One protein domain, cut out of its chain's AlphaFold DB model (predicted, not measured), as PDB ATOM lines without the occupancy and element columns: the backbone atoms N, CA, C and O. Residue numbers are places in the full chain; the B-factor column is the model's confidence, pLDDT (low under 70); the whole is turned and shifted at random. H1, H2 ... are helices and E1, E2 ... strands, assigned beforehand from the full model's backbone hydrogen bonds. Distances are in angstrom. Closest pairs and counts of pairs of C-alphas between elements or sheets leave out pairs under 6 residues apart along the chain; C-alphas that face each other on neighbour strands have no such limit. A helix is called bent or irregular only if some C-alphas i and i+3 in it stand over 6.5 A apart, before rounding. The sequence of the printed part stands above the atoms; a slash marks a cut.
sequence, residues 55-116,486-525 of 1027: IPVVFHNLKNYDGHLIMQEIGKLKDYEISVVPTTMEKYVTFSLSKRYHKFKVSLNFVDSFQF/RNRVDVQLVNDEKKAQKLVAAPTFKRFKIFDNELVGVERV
ATOM      1  N   ILE A  55      20.523 -24.069  20.324       89.81
ATOM      2  CA  ILE A  55      21.238 -25.207  19.749       89.81
ATOM      3  C   ILE A  55      21.679 -24.792  18.340       89.81
ATOM      4  O   ILE A  55      20.812 -24.508  17.510       89.81
ATOM      5  N   PRO A  56      22.987 -24.669  18.066       91.62
ATOM      6  CA  PRO A  56      23.461 -24.381  16.722       91.62
ATOM      7  C   PRO A  56      23.262 -25.607  15.821       91.62
ATOM      8  O   PRO A  56      23.604 -26.720  16.203       91.62
ATOM      9  N   VAL A  57      22.725 -25.385  14.625       94.50
ATOM     10  CA  VAL A  57      22.614 -26.375  13.549       94.50
ATOM     11  C   VAL A  57      23.488 -25.877  12.410       94.50
ATOM     12  O   VAL A  57      23.232 -24.802  11.871       94.50
ATOM     13  N   VAL A  58      24.559 -26.596  12.092       95.00
ATOM     14  CA  VAL A  58      25.600 -26.111  11.180       95.00
ATOM     15  C   VAL A  58      25.443 -26.766   9.816       95.00
ATOM     16  O   VAL A  58      25.366 -27.982   9.718       95.00
ATOM     17  N   PHE A  59      25.436 -25.940   8.778       95.50
ATOM     18  CA  PHE A  59      25.457 -26.343   7.375       95.50
ATOM     19  C   PHE A  59      26.632 -25.653   6.690       95.50
ATOM     20  O   PHE A  59      27.012 -24.543   7.075       95.50
ATOM     21  N   HIS A  60      27.197 -26.270   5.659       94.00
ATOM     22  CA  HIS A  60      28.229 -25.640   4.847       94.00
ATOM     23  C   HIS A  60      27.603 -25.072   3.573       94.00
ATOM     24  O   HIS A  60      27.178 -25.823   2.709       94.00
ATOM     25  N   ASN A  61      27.552 -23.739   3.461       91.12
ATOM     26  CA  ASN A  61      26.939 -22.998   2.351       91.12
ATOM     27  C   ASN A  61      25.397 -22.979   2.347       91.12
ATOM     28  O   ASN A  61      24.754 -22.807   1.306       91.12
ATOM     29  N   LEU A  62      24.813 -23.030   3.551       92.31
ATOM     30  CA  LEU A  62      23.371 -22.937   3.817       92.31
ATOM     31  C   LEU A  62      22.685 -21.831   3.012       92.31
ATOM     32  O   LEU A  62      21.610 -22.025   2.453       92.31
ATOM     33  N   LYS A  63      23.287 -20.635   2.980       88.19
ATOM     34  CA  LYS A  63      22.662 -19.435   2.412       88.19
ATOM     35  C   LYS A  63      22.353 -19.562   0.918       88.19
ATOM     36  O   LYS A  63      21.464 -18.856   0.440       88.19
ATOM     37  N   ASN A  64      23.127 -20.359   0.180       84.69
ATOM     38  CA  ASN A  64      23.014 -20.458  -1.275       84.69
ATOM     39  C   ASN A  64      22.366 -21.758  -1.758       84.69
ATOM     40  O   ASN A  64      21.948 -21.783  -2.911       84.69
ATOM     41  N   TYR A  65      22.273 -22.782  -0.906       85.62
ATOM     42  CA  TYR A  65      21.745 -24.097  -1.269       85.62
ATOM     43  C   TYR A  65      20.643 -24.538  -0.298       85.62
ATOM     44  O   TYR A  65      19.480 -24.200  -0.517       85.62
ATOM     45  N   ASP A  66      20.990 -25.210   0.803       88.12
ATOM     46  CA  ASP A  66      20.037 -25.895   1.694       88.12
ATOM     47  C   ASP A  66      18.975 -24.966   2.287       88.12
ATOM     48  O   ASP A  66      17.824 -25.351   2.491       88.12
ATOM     49  N   GLY A  67      19.332 -23.703   2.528       87.62
ATOM     50  CA  GLY A  67      18.412 -22.701   3.045       87.62
ATOM     51  C   GLY A  67      17.211 -22.486   2.126       87.62
ATOM     52  O   GLY A  67      16.126 -22.213   2.626       87.62
ATOM     53  N   HIS A  68      17.361 -22.646   0.809       84.56
ATOM     54  CA  HIS A  68      16.242 -22.533  -0.125       84.56
ATOM     55  C   HIS A  68      15.247 -23.685   0.040       84.56
ATOM     56  O   HIS A  68      14.046 -23.425   0.108       84.56
ATOM     57  N   LEU A  69      15.746 -24.918   0.168       86.25
ATOM     58  CA  LEU A  69      14.928 -26.117   0.365       86.25
ATOM     59  C   LEU A  69      14.216 -26.080   1.721       86.25
ATOM     60  O   LEU A  69      13.006 -26.262   1.797       86.25
ATOM     61  N   ILE A  70      14.938 -25.734   2.793       88.62
ATOM     62  CA  ILE A  70      14.351 -25.627   4.135       88.62
ATOM     63  C   ILE A  70      13.225 -24.585   4.146       88.62
ATOM     64  O   ILE A  70      12.166 -24.821   4.724       88.62
ATOM     65  N   MET A  71      13.415 -23.440   3.486       85.38
ATOM     66  CA  MET A  71      12.422 -22.360   3.467       85.38
ATOM     67  C   MET A  71      11.147 -22.699   2.690       85.38
ATOM     68  O   MET A  71      10.124 -22.073   2.951       85.38
ATOM     69  N   GLN A  72      11.189 -23.667   1.771       83.00
ATOM     70  CA  GLN A  72       9.995 -24.165   1.078       83.00
ATOM     71  C   GLN A  72       9.095 -25.006   1.988       83.00
ATOM     72  O   GLN A  72       7.911 -25.123   1.718       83.00
ATOM     73  N   GLU A  73       9.644 -25.564   3.067       85.06
ATOM     74  CA  GLU A  73       8.962 -26.551   3.910       85.06
ATOM     75  C   GLU A  73       8.723 -26.052   5.345       85.06
ATOM     76  O   GLU A  73       7.869 -26.563   6.073       85.06
ATOM     77  N   ILE A  74       9.443 -25.005   5.764       85.69
ATOM     78  CA  ILE A  74       9.410 -24.464   7.132       85.69
ATOM     79  C   ILE A  74       8.018 -23.956   7.552       85.69
ATOM     80  O   ILE A  74       7.726 -23.900   8.746       85.69
ATOM     81  N   GLY A  75       7.145 -23.626   6.590       77.81
ATOM     82  CA  GLY A  75       5.750 -23.230   6.822       77.81
ATOM     83  C   GLY A  75       4.912 -24.299   7.520       77.81
ATOM     84  O   GLY A  75       4.042 -23.977   8.330       77.81
ATOM     85  N   LYS A  76       5.240 -25.580   7.303       82.81
ATOM     86  CA  LYS A  76       4.556 -26.726   7.924       82.81
ATOM     87  C   LYS A  76       4.745 -26.774   9.450       82.81
ATOM     88  O   LYS A  76       3.953 -27.400  10.153       82.81
ATOM     89  N   LEU A  77       5.748 -26.079   9.994       83.62
ATOM     90  CA  LEU A  77       6.073 -26.045  11.425       83.62
ATOM     91  C   LEU A  77       5.253 -24.986  12.191       83.62
ATOM     92  O   LEU A  77       5.801 -24.018  12.720       83.62
ATOM     93  N   LYS A  78       3.931 -25.177  12.293       76.88
ATOM     94  CA  LYS A  78       2.992 -24.180  12.867       76.88
ATOM     95  C   LYS A  78       3.265 -23.800  14.334       76.88
ATOM     96  O   LYS A  78       3.012 -22.668  14.730       76.88
ATOM     97  N   ASP A  79       3.848 -24.705  15.118       83.06
ATOM     98  CA  ASP A  79       4.166 -24.492  16.543       83.06
ATOM     99  C   ASP A  79       5.465 -23.709  16.806       83.06
ATOM    100  O   ASP A  79       5.829 -23.478  17.968       83.06
ATOM    101  N   TYR A  80       6.214 -23.361  15.759       86.81
ATOM    102  CA  TYR A  80       7.529 -22.743  15.886       86.81
ATOM    103  C   TYR A  80       7.489 -21.257  15.535       86.81
ATOM    104  O   TYR A  80       6.919 -20.824  14.538       86.81
ATOM    105  N   GLU A  81       8.167 -20.455  16.352       88.19
ATOM    106  CA  GLU A  81       8.454 -19.063  16.039       88.19
ATOM    107  C   GLU A  81       9.680 -18.997  15.124       88.19
ATOM    108  O   GLU A  81      10.784 -19.390  15.518       88.19
ATOM    109  N   ILE A  82       9.473 -18.480  13.913       89.12
ATOM    110  CA  ILE A  82      10.510 -18.324  12.894       89.12
ATOM    111  C   ILE A  82      11.104 -16.915  12.985       89.12
ATOM    112  O   ILE A  82      10.390 -15.914  12.899       89.12
ATOM    113  N   SER A  83      12.425 -16.832  13.129       89.56
ATOM    114  CA  SER A  83      13.182 -15.576  13.092       89.56
ATOM    115  C   SER A  83      14.257 -15.657  12.020       89.56
ATOM    116  O   SER A  83      14.945 -16.665  11.919       89.56
ATOM    117  N   VAL A  84      14.453 -14.589  11.249       90.50
ATOM    118  CA  VAL A  84      15.404 -14.570  10.130       90.50
ATOM    119  C   VAL A  84      16.309 -13.345  10.163       90.50
ATOM    120  O   VAL A  84      15.903 -12.268  10.596       90.50
ATOM    121  N   VAL A  85      17.531 -13.502   9.657       89.31
ATOM    122  CA  VAL A  85      18.432 -12.395   9.312       89.31
ATOM    123  C   VAL A  85      18.604 -12.394   7.788       89.31
ATOM    124  O   VAL A  85      19.458 -13.113   7.260       89.31
ATOM    125  N   PRO A  86      17.768 -11.646   7.048       87.38
ATOM    126  CA  PRO A  86      17.696 -11.740   5.594       87.38
ATOM    127  C   PRO A  86      18.813 -10.955   4.895       87.38
ATOM    128  O   PRO A  86      19.190  -9.856   5.298       87.38
ATOM    129  N   THR A  87      19.311 -11.515   3.793       84.94
ATOM    130  CA  THR A  87      20.044 -10.774   2.751       84.94
ATOM    131  C   THR A  87      19.088 -10.362   1.631       84.94
ATOM    132  O   THR A  87      19.151  -9.240   1.141       84.94
ATOM    133  N   THR A  88      18.200 -11.270   1.233       84.44
ATOM    134  CA  THR A  88      17.113 -11.037   0.274       84.44
ATOM    135  C   THR A  88      15.837 -11.694   0.808       84.44
ATOM    136  O   THR A  88      15.835 -12.228   1.915       84.44
ATOM    137  N   MET A  89      14.762 -11.694   0.018       82.06
ATOM    138  CA  MET A  89      13.558 -12.476   0.318       82.06
ATOM    139  C   MET A  89      13.793 -13.988   0.297       82.06
ATOM    140  O   MET A  89      12.909 -14.716   0.700       82.06
ATOM    141  N   GLU A  90      14.934 -14.476  -0.190       79.56
ATOM    142  CA  GLU A  90      15.189 -15.915  -0.370       79.56
ATOM    143  C   GLU A  90      16.490 -16.378   0.279       79.56
ATOM    144  O   GLU A  90      16.641 -17.557   0.570       79.56
ATOM    145  N   LYS A  91      17.434 -15.459   0.501       86.19
ATOM    146  CA  LYS A  91      18.743 -15.756   1.078       86.19
ATOM    147  C   LYS A  91      18.843 -15.164   2.469       86.19
ATOM    148  O   LYS A  91      18.673 -13.955   2.645       86.19
ATOM    149  N   TYR A  92      19.227 -15.992   3.430       87.44
ATOM    150  CA  TYR A  92      19.331 -15.634   4.840       87.44
ATOM    151  C   TYR A  92      20.760 -15.866   5.331       87.44
ATOM    152  O   TYR A  92      21.381 -16.861   4.983       87.44
ATOM    153  N   VAL A  93      21.296 -14.932   6.121       86.62
ATOM    154  CA  VAL A  93      22.585 -15.129   6.815       86.62
ATOM    155  C   VAL A  93      22.437 -16.215   7.879       86.62
ATOM    156  O   VAL A  93      23.323 -17.035   8.073       86.62
ATOM    157  N   THR A  94      21.304 -16.197   8.576       91.31
ATOM    158  CA  THR A  94      20.904 -17.190   9.570       91.31
ATOM    159  C   THR A  94      19.390 -17.126   9.731       91.31
ATOM    160  O   THR A  94      18.759 -16.097   9.444       91.31
ATOM    161  N   PHE A  95      18.807 -18.215  10.207       92.00
ATOM    162  CA  PHE A  95      17.439 -18.256  10.688       92.00
ATOM    163  C   PHE A  95      17.350 -19.154  11.920       92.00
ATOM    164  O   PHE A  95      18.224 -19.983  12.182       92.00
ATOM    165  N   SER A  96      16.296 -18.953  12.699       92.00
ATOM    166  CA  SER A  96      16.068 -19.639  13.957       92.00
ATOM    167  C   SER A  96      14.648 -20.169  14.038       92.00
ATOM    168  O   SER A  96      13.701 -19.465  13.686       92.00
ATOM    169  N   LEU A  97      14.526 -21.376  14.580       92.25
ATOM    170  CA  LEU A  97      13.265 -22.022  14.917       92.25
ATOM    171  C   LEU A  97      13.161 -22.138  16.427       92.25
ATOM    172  O   LEU A  97      13.936 -22.858  17.054       92.25
ATOM    173  N   SER A  98      12.221 -21.421  17.028       91.19
ATOM    174  CA  SER A  98      12.047 -21.428  18.477       91.19
ATOM    175  C   SER A  98      10.727 -22.046  18.909       91.19
ATOM    176  O   SER A  98       9.681 -21.687  18.383       91.19
ATOM    177  N   LYS A  99      10.759 -22.882  19.951       89.06
ATOM    178  CA  LYS A  99       9.564 -23.416  20.620       89.06
ATOM    179  C   LYS A  99       9.650 -23.183  22.125       89.06
ATOM    180  O   LYS A  99      10.729 -23.232  22.727       89.06
ATOM    181  N   ARG A 100       8.512 -22.865  22.748       83.31
ATOM    182  CA  ARG A 100       8.419 -22.681  24.202       83.31
ATOM    183  C   ARG A 100       8.074 -24.017  24.864       83.31
ATOM    184  O   ARG A 100       7.091 -24.647  24.501       83.31
ATOM    185  N   TYR A 101       8.868 -24.403  25.858       80.38
ATOM    186  CA  TYR A 101       8.664 -25.563  26.724       80.38
ATOM    187  C   TYR A 101       8.513 -25.064  28.168       80.38
ATOM    188  O   TYR A 101       9.478 -24.594  28.780       80.38
ATOM    189  N   HIS A 102       7.294 -25.114  28.714       77.25
ATOM    190  CA  HIS A 102       6.950 -24.541  30.024       77.25
ATOM    191  C   HIS A 102       7.464 -23.091  30.198       77.25
ATOM    192  O   HIS A 102       7.056 -22.194  29.458       77.25
ATOM    193  N   LYS A 103       8.369 -22.844  31.162       72.19
ATOM    194  CA  LYS A 103       8.951 -21.520  31.468       72.19
ATOM    195  C   LYS A 103      10.097 -21.104  30.529       72.19
ATOM    196  O   LYS A 103      10.604 -19.993  30.668       72.19
ATOM    197  N   PHE A 104      10.525 -21.951  29.589       73.88
ATOM    198  CA  PHE A 104      11.744 -21.730  28.800       73.88
ATOM    199  C   PHE A 104      11.476 -21.735  27.289       73.88
ATOM    200  O   PHE A 104      10.586 -22.421  26.801       73.88
ATOM    201  N   LYS A 105      12.260 -20.965  26.526       82.06
ATOM    202  CA  LYS A 105      12.250 -20.952  25.053       82.06
ATOM    203  C   LYS A 105      13.528 -21.631  24.561       82.06
ATOM    204  O   LYS A 105      14.614 -21.182  24.924       82.06
ATOM    205  N   VAL A 106      13.392 -22.696  23.774       87.81
ATOM    206  CA  VAL A 106      14.507 -23.389  23.106       87.81
ATOM    207  C   VAL A 106      14.526 -22.950  21.647       87.81
ATOM    208  O   VAL A 106      13.466 -22.860  21.031       87.81
ATOM    209  N   SER A 107      15.706 -22.644  21.111       90.25
ATOM    210  CA  SER A 107      15.875 -22.156  19.738       90.25
ATOM    211  C   SER A 107      16.904 -22.987  18.986       90.25
ATOM    212  O   SER A 107      18.055 -23.053  19.409       90.25
ATOM    213  N   LEU A 108      16.520 -23.574  17.857       92.69
ATOM    214  CA  LEU A 108      17.460 -24.078  16.862       92.69
ATOM    215  C   LEU A 108      17.958 -22.891  16.044       92.69
ATOM    216  O   LEU A 108      17.150 -22.096  15.568       92.69
ATOM    217  N   ASN A 109      19.268 -22.744  15.908       92.25
ATOM    218  CA  ASN A 109      19.892 -21.632  15.203       92.25
ATOM    219  C   ASN A 109      20.722 -22.168  14.050       92.25
ATOM    220  O   ASN A 109      21.765 -22.770  14.282       92.25
ATOM    221  N   PHE A 110      20.283 -21.909  12.827       94.06
ATOM    222  CA  PHE A 110      20.961 -22.389  11.636       94.06
ATOM    223  C   PHE A 110      22.153 -21.488  11.319       94.06
ATOM    224  O   PHE A 110      22.007 -20.271  11.162       94.06
ATOM    225  N   VAL A 111      23.339 -22.081  11.273       93.88
ATOM    226  CA  VAL A 111      24.623 -21.412  11.078       93.88
ATOM    227  C   VAL A 111      25.234 -21.913   9.781       93.88
ATOM    228  O   VAL A 111      25.356 -23.113   9.561       93.88
ATOM    229  N   ASP A 112      25.646 -20.975   8.941       95.00
ATOM    230  CA  ASP A 112      26.364 -21.264   7.708       95.00
ATOM    231  C   ASP A 112      27.877 -21.205   7.966       95.00
ATOM    232  O   ASP A 112      28.445 -20.120   8.131       95.00
ATOM    233  N   SER A 113      28.545 -22.359   8.015       93.62
ATOM    234  CA  SER A 113      29.992 -22.430   8.246       93.62
ATOM    235  C   SER A 113      30.791 -21.760   7.123       93.62
ATOM    236  O   SER A 113      31.868 -21.220   7.385       93.62
ATOM    237  N   PHE A 114      30.241 -21.672   5.905       92.06
ATOM    238  CA  PHE A 114      30.879 -21.002   4.766       92.06
ATOM    239  C   PHE A 114      30.992 -19.479   4.966       92.06
ATOM    240  O   PHE A 114      31.859 -18.830   4.383       92.06
ATOM    241  N   GLN A 115      30.174 -18.887   5.853       90.00
ATOM    242  CA  GLN A 115      30.304 -17.473   6.252       90.00
ATOM    243  C   GLN A 115      31.536 -17.207   7.131       90.00
ATOM    244  O   GLN A 115      31.868 -16.045   7.397       90.00
ATOM    245  N   PHE A 116      32.192 -18.264   7.616       89.06
ATOM    246  CA  PHE A 116      33.454 -18.200   8.348       89.06
ATOM    247  C   PHE A 116      34.613 -18.769   7.530       89.06
ATOM    248  O   PHE A 116      35.694 -18.187   7.511       89.06
ATOM    249  N   ARG A 486      21.472   0.890   5.822       86.12
ATOM    250  CA  ARG A 486      20.356   1.193   4.900       86.12
ATOM    251  C   ARG A 486      20.088   0.039   3.935       86.12
ATOM    252  O   ARG A 486      18.935  -0.207   3.603       86.12
ATOM    253  N   ASN A 487      21.126  -0.717   3.569       84.88
ATOM    254  CA  ASN A 487      21.020  -1.833   2.626       84.88
ATOM    255  C   ASN A 487      20.487  -3.127   3.258       84.88
ATOM    256  O   ASN A 487      20.109  -4.044   2.532       84.88
ATOM    257  N   ARG A 488      20.459  -3.242   4.595       84.81
ATOM    258  CA  ARG A 488      19.910  -4.445   5.240       84.81
ATOM    259  C   ARG A 488      18.398  -4.497   5.012       84.81
ATOM    260  O   ARG A 488      17.709  -3.520   5.307       84.81
ATOM    261  N   VAL A 489      17.897  -5.638   4.563       85.31
ATOM    262  CA  VAL A 489      16.471  -5.859   4.290       85.31
ATOM    263  C   VAL A 489      15.729  -6.185   5.594       85.31
ATOM    264  O   VAL A 489      16.315  -6.760   6.509       85.31
ATOM    265  N   ASP A 490      14.458  -5.798   5.699       88.00
ATOM    266  CA  ASP A 490      13.546  -6.247   6.759       88.00
ATOM    267  C   ASP A 490      12.537  -7.221   6.141       88.00
ATOM    268  O   ASP A 490      11.680  -6.815   5.354       88.00
ATOM    269  N   VAL A 491      12.696  -8.513   6.443       89.50
ATOM    270  CA  VAL A 491      11.828  -9.598   5.964       89.50
ATOM    271  C   VAL A 491      11.269 -10.329   7.169       89.50
ATOM    272  O   VAL A 491      12.020 -10.757   8.044       89.50
ATOM    273  N   GLN A 492       9.952 -10.507   7.188       88.50
ATOM    274  CA  GLN A 492       9.271 -11.341   8.171       88.50
ATOM    275  C   GLN A 492       8.661 -12.549   7.478       88.50
ATOM    276  O   GLN A 492       7.913 -12.391   6.517       88.50
ATOM    277  N   LEU A 493       8.971 -13.739   7.985       88.62
ATOM    278  CA  LEU A 493       8.303 -14.972   7.590       88.62
ATOM    279  C   LEU A 493       7.052 -15.163   8.447       88.62
ATOM    280  O   LEU A 493       7.091 -14.986   9.670       88.62
ATOM    281  N   VAL A 494       5.930 -15.446   7.794       87.06
ATOM    282  CA  VAL A 494       4.610 -15.445   8.419       87.06
ATOM    283  C   VAL A 494       3.834 -16.673   7.977       87.06
ATOM    284  O   VAL A 494       3.628 -16.873   6.785       87.06
ATOM    285  N   ASN A 495       3.384 -17.445   8.961       86.31
ATOM    286  CA  ASN A 495       2.552 -18.641   8.817       86.31
ATOM    287  C   ASN A 495       1.147 -18.468   9.430       86.31
ATOM    288  O   ASN A 495       0.426 -19.435   9.642       86.31
ATOM    289  N   ASP A 496       0.768 -17.228   9.751       83.62
ATOM    290  CA  ASP A 496      -0.541 -16.871  10.302       83.62
ATOM    291  C   ASP A 496      -1.208 -15.822   9.410       83.62
ATOM    292  O   ASP A 496      -0.654 -14.744   9.162       83.62
ATOM    293  N   GLU A 497      -2.416 -16.126   8.943       85.00
ATOM    294  CA  GLU A 497      -3.144 -15.286   7.993       85.00
ATOM    295  C   GLU A 497      -3.420 -13.886   8.561       85.00
ATOM    296  O   GLU A 497      -3.190 -12.879   7.887       85.00
ATOM    297  N   LYS A 498      -3.849 -13.789   9.826       87.12
ATOM    298  CA  LYS A 498      -4.174 -12.501  10.462       87.12
ATOM    299  C   LYS A 498      -2.936 -11.611  10.563       87.12
ATOM    300  O   LYS A 498      -2.996 -10.409  10.286       87.12
ATOM    301  N   LYS A 499      -1.791 -12.187  10.931       87.44
ATOM    302  CA  LYS A 499      -0.499 -11.500  10.973       87.44
ATOM    303  C   LYS A 499      -0.054 -11.081   9.574       87.44
ATOM    304  O   LYS A 499       0.423  -9.955   9.425       87.44
ATOM    305  N   ALA A 500      -0.242 -11.923   8.559       87.81
ATOM    306  CA  ALA A 500       0.087 -11.589   7.175       87.81
ATOM    307  C   ALA A 500      -0.753 -10.403   6.680       87.81
ATOM    308  O   ALA A 500      -0.191  -9.409   6.217       87.81
ATOM    309  N   GLN A 501      -2.075 -10.441   6.881       89.19
ATOM    310  CA  GLN A 501      -2.984  -9.338   6.552       89.19
ATOM    311  C   GLN A 501      -2.571  -8.040   7.259       89.19
ATOM    312  O   GLN A 501      -2.468  -6.990   6.623       89.19
ATOM    313  N   LYS A 502      -2.244  -8.108   8.557       92.19
ATOM    314  CA  LYS A 502      -1.764  -6.954   9.330       92.19
ATOM    315  C   LYS A 502      -0.463  -6.368   8.772       92.19
ATOM    316  O   LYS A 502      -0.311  -5.148   8.741       92.19
ATOM    317  N   LEU A 503       0.488  -7.211   8.371       89.88
ATOM    318  CA  LEU A 503       1.782  -6.767   7.845       89.88
ATOM    319  C   LEU A 503       1.666  -6.179   6.436       89.88
ATOM    320  O   LEU A 503       2.340  -5.193   6.149       89.88
ATOM    321  N   VAL A 504       0.798  -6.739   5.592       90.50
ATOM    322  CA  VAL A 504       0.512  -6.218   4.245       90.50
ATOM    323  C   VAL A 504      -0.274  -4.906   4.307       90.50
ATOM    324  O   VAL A 504      -0.024  -4.008   3.509       90.50
ATOM    325  N   ALA A 505      -1.171  -4.746   5.283       89.50
ATOM    326  CA  ALA A 505      -1.896  -3.495   5.508       89.50
ATOM    327  C   ALA A 505      -1.028  -2.377   6.124       89.50
ATOM    328  O   ALA A 505      -1.464  -1.228   6.206       89.50
ATOM    329  N   ALA A 506       0.187  -2.686   6.592       88.38
ATOM    330  CA  ALA A 506       1.047  -1.700   7.231       88.38
ATOM    331  C   ALA A 506       1.615  -0.696   6.203       88.38
ATOM    332  O   ALA A 506       2.100  -1.121   5.157       88.38
ATOM    333  N   PRO A 507       1.725   0.610   6.526       90.31
ATOM    334  CA  PRO A 507       2.326   1.612   5.627       90.31
ATOM    335  C   PRO A 507       3.778   1.316   5.223       90.31
ATOM    336  O   PRO A 507       4.279   1.814   4.225       90.31
ATOM    337  N   THR A 508       4.473   0.505   6.021       91.06
ATOM    338  CA  THR A 508       5.843   0.042   5.759       91.06
ATOM    339  C   THR A 508       5.923  -1.117   4.763       91.06
ATOM    340  O   THR A 508       7.021  -1.585   4.492       91.06
ATOM    341  N   PHE A 509       4.800  -1.672   4.305       91.62
ATOM    342  CA  PHE A 509       4.794  -2.796   3.372       91.62
ATOM    343  C   PHE A 509       5.482  -2.415   2.054       91.62
ATOM    344  O   PHE A 509       5.204  -1.360   1.488       91.62
ATOM    345  N   LYS A 510       6.383  -3.277   1.568       89.31
ATOM    346  CA  LYS A 510       7.081  -3.077   0.290       89.31
ATOM    347  C   LYS A 510       6.664  -4.107  -0.755       89.31
ATOM    348  O   LYS A 510       6.290  -3.738  -1.862       89.31
ATOM    349  N   ARG A 511       6.757  -5.395  -0.419       91.50
ATOM    350  CA  ARG A 511       6.313  -6.526  -1.252       91.50
ATOM    351  C   ARG A 511       6.185  -7.784  -0.399       91.50
ATOM    352  O   ARG A 511       6.711  -7.828   0.708       91.50
ATOM    353  N   PHE A 512       5.536  -8.818  -0.917       90.44
ATOM    354  CA  PHE A 512       5.554 -10.151  -0.317       90.44
ATOM    355  C   PHE A 512       5.962 -11.196  -1.356       90.44
ATOM    356  O   PHE A 512       5.872 -10.951  -2.559       90.44
ATOM    357  N   LYS A 513       6.413 -12.353  -0.879       86.31
ATOM    358  CA  LYS A 513       6.644 -13.555  -1.676       86.31
ATOM    359  C   LYS A 513       5.941 -14.715  -0.983       86.31
ATOM    360  O   LYS A 513       6.165 -14.941   0.201       86.31
ATOM    361  N   ILE A 514       5.103 -15.425  -1.724       85.06
ATOM    362  CA  ILE A 514       4.492 -16.674  -1.269       85.06
ATOM    363  C   ILE A 514       5.521 -17.781  -1.510       85.06
ATOM    364  O   ILE A 514       6.047 -17.880  -2.621       85.06
ATOM    365  N   PHE A 515       5.863 -18.538  -0.469       79.69
ATOM    366  CA  PHE A 515       6.727 -19.715  -0.600       79.69
ATOM    367  C   PHE A 515       5.888 -20.958  -0.860       79.69
ATOM    368  O   PHE A 515       6.178 -21.702  -1.790       79.69
ATOM    369  N   ASP A 516       4.816 -21.112  -0.089       79.56
ATOM    370  CA  ASP A 516       3.812 -22.161  -0.218       79.56
ATOM    371  C   ASP A 516       2.457 -21.652   0.328       79.56
ATOM    372  O   ASP A 516       2.290 -20.462   0.619       79.56
ATOM    373  N   ASN A 517       1.474 -22.544   0.471       79.62
ATOM    374  CA  ASN A 517       0.146 -22.198   0.995       79.62
ATOM    375  C   ASN A 517       0.136 -21.827   2.493       79.62
ATOM    376  O   ASN A 517      -0.864 -21.300   2.977       79.62
ATOM    377  N   GLU A 518       1.213 -22.101   3.226       82.56
ATOM    378  CA  GLU A 518       1.328 -21.983   4.684       82.56
ATOM    379  C   GLU A 518       2.379 -20.937   5.111       82.56
ATOM    380  O   GLU A 518       2.513 -20.641   6.298       82.56
ATOM    381  N   LEU A 519       3.122 -20.347   4.168       86.06
ATOM    382  CA  LEU A 519       4.216 -19.424   4.436       86.06
ATOM    383  C   LEU A 519       4.303 -18.296   3.409       86.06
ATOM    384  O   LEU A 519       4.529 -18.483   2.209       86.06
ATOM    385  N   VAL A 520       4.266 -17.072   3.929       88.00
ATOM    386  CA  VAL A 520       4.540 -15.856   3.168       88.00
ATOM    387  C   VAL A 520       5.698 -15.087   3.796       88.00
ATOM    388  O   VAL A 520       5.732 -14.821   4.997       88.00
ATOM    389  N   GLY A 521       6.663 -14.698   2.969       89.75
ATOM    390  CA  GLY A 521       7.652 -13.690   3.324       89.75
ATOM    391  C   GLY A 521       7.102 -12.304   3.029       89.75
ATOM    392  O   GLY A 521       6.614 -12.055   1.929       89.75
ATOM    393  N   VAL A 522       7.208 -11.378   3.976       89.69
ATOM    394  CA  VAL A 522       6.787  -9.982   3.812       89.69
ATOM    395  C   VAL A 522       7.996  -9.066   3.977       89.69
ATOM    396  O   VAL A 522       8.575  -8.992   5.061       89.69
ATOM    397  N   GLU A 523       8.366  -8.359   2.908       92.50
ATOM    398  CA  GLU A 523       9.404  -7.327   2.922       92.50
ATOM    399  C   GLU A 523       8.814  -5.987   3.352       92.50
ATOM    400  O   GLU A 523       7.768  -5.550   2.850       92.50
ATOM    401  N   ARG A 524       9.526  -5.294   4.238       90.06
ATOM    402  CA  ARG A 524       9.120  -3.998   4.768       90.06
ATOM    403  C   ARG A 524      10.217  -2.958   4.606       90.06
ATOM    404  O   ARG A 524      11.411  -3.246   4.635       90.06
ATOM    405  N   VAL A 525       9.794  -1.710   4.465       88.31
ATOM    406  CA  VAL A 525      10.650  -0.546   4.671       88.31
ATOM    407  C   VAL A 525      10.847  -0.370   6.174       88.31
ATOM    408  O   VAL A 525       9.889  -0.416   6.950       88.31
TER     409      VAL A 525
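What this domain is: This is residues 55 to 116 and 486 to 525 of the 1027 residues of an uncharacterized protein of Araneus ventricosus (UniProt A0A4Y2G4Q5). Two sheets meet along their edge strands E2 and E5, helix H1 fills the angle between them, and the small helix H2 covers the far face of the smaller sheet. The larger sheet runs E1 E4 E3 E2 and is mixed; the smaller runs E5 E7 E6, antiparallel. You have 102 printed residues, with two named helices and seven named strands in the order E1 H1 E2 E3 E4 E5 H2 E6 E7, of mixed class. The whole is compact and rounded, with a radius of gyration of the C-alphas of 13.8 A and spans of 37 by 36 by 26 A.

How they stand to each other: Start at E1, residues 55 to 59, parallel to E4, residues 104 to 112; N 57 and O 109 are 2.8 A apart. E2, residues 81 to 86, E3, residues 92 to 101, and E4 form a meander, each strand the antiparallel neighbour of the one before, in two hairpins; look at N 83 and O 96, 3.0 A, and N 99 and O 106, 2.9 A. This sheet is twisted, its C-alphas up to 4.1 A off the best plane. H1, residues 66 to 76, is on this sheet at a height of 10.1 A; its closest C-alpha pair with E3 is Gly 67 and Tyr 92, 7.3 A. E1, H1 and E2 make a split strand-helix-strand unit, two strands running the same way with others between them, its crossover right-handed. E5, residues 490 to 494, H2, residues 497 to 504, and E6, residues 509 to 516, make another, also right-handed, with E7, residues 519 to 524, between its strands. Find N 494 and O 520, 2.9 A, and, in the hairpin of E6 and E7, N 513 and O 521, 2.8 A. The closest C-alphas of E2 and E5 are Pro 86 and Val 491, 6.3 A. This second sheet is part of three layers, a sheet with helices on both faces: H1 stands up from it, its line rising 47 degrees, and H2 is on the opposite face, along E7 at 18 degrees on the local plane. The closest C-alphas of H1 and E6 are Gln 72 and Phe 515, 5.8 A; those of H2 and E7 are Leu 503 and Val 522, 7.2 A. Every O i to N i+4 pair of H2 is within hydrogen-bond range, against 4 of 7 in H1.

Where its parts are: Find C-alpha 55 at (21.238, -25.207, 19.749), where E1 begins. H1 covers 16.7 A and is irregular, C-alphas 72 and 75 being 7.2 A apart. E3 covers 26.3 A, E4 25.7 A and E6 19.7 A. E7 ends at C-alpha 524, (9.120, -3.998, 4.768).

The domain as a whole: Residues 117 to 485 are not printed; C-alphas 116 and 486 are 23.7 A apart across the cut. Of the links printed whole, E1 to H1 is short and the others are tight. No printed residue is under 70 in pLDDT.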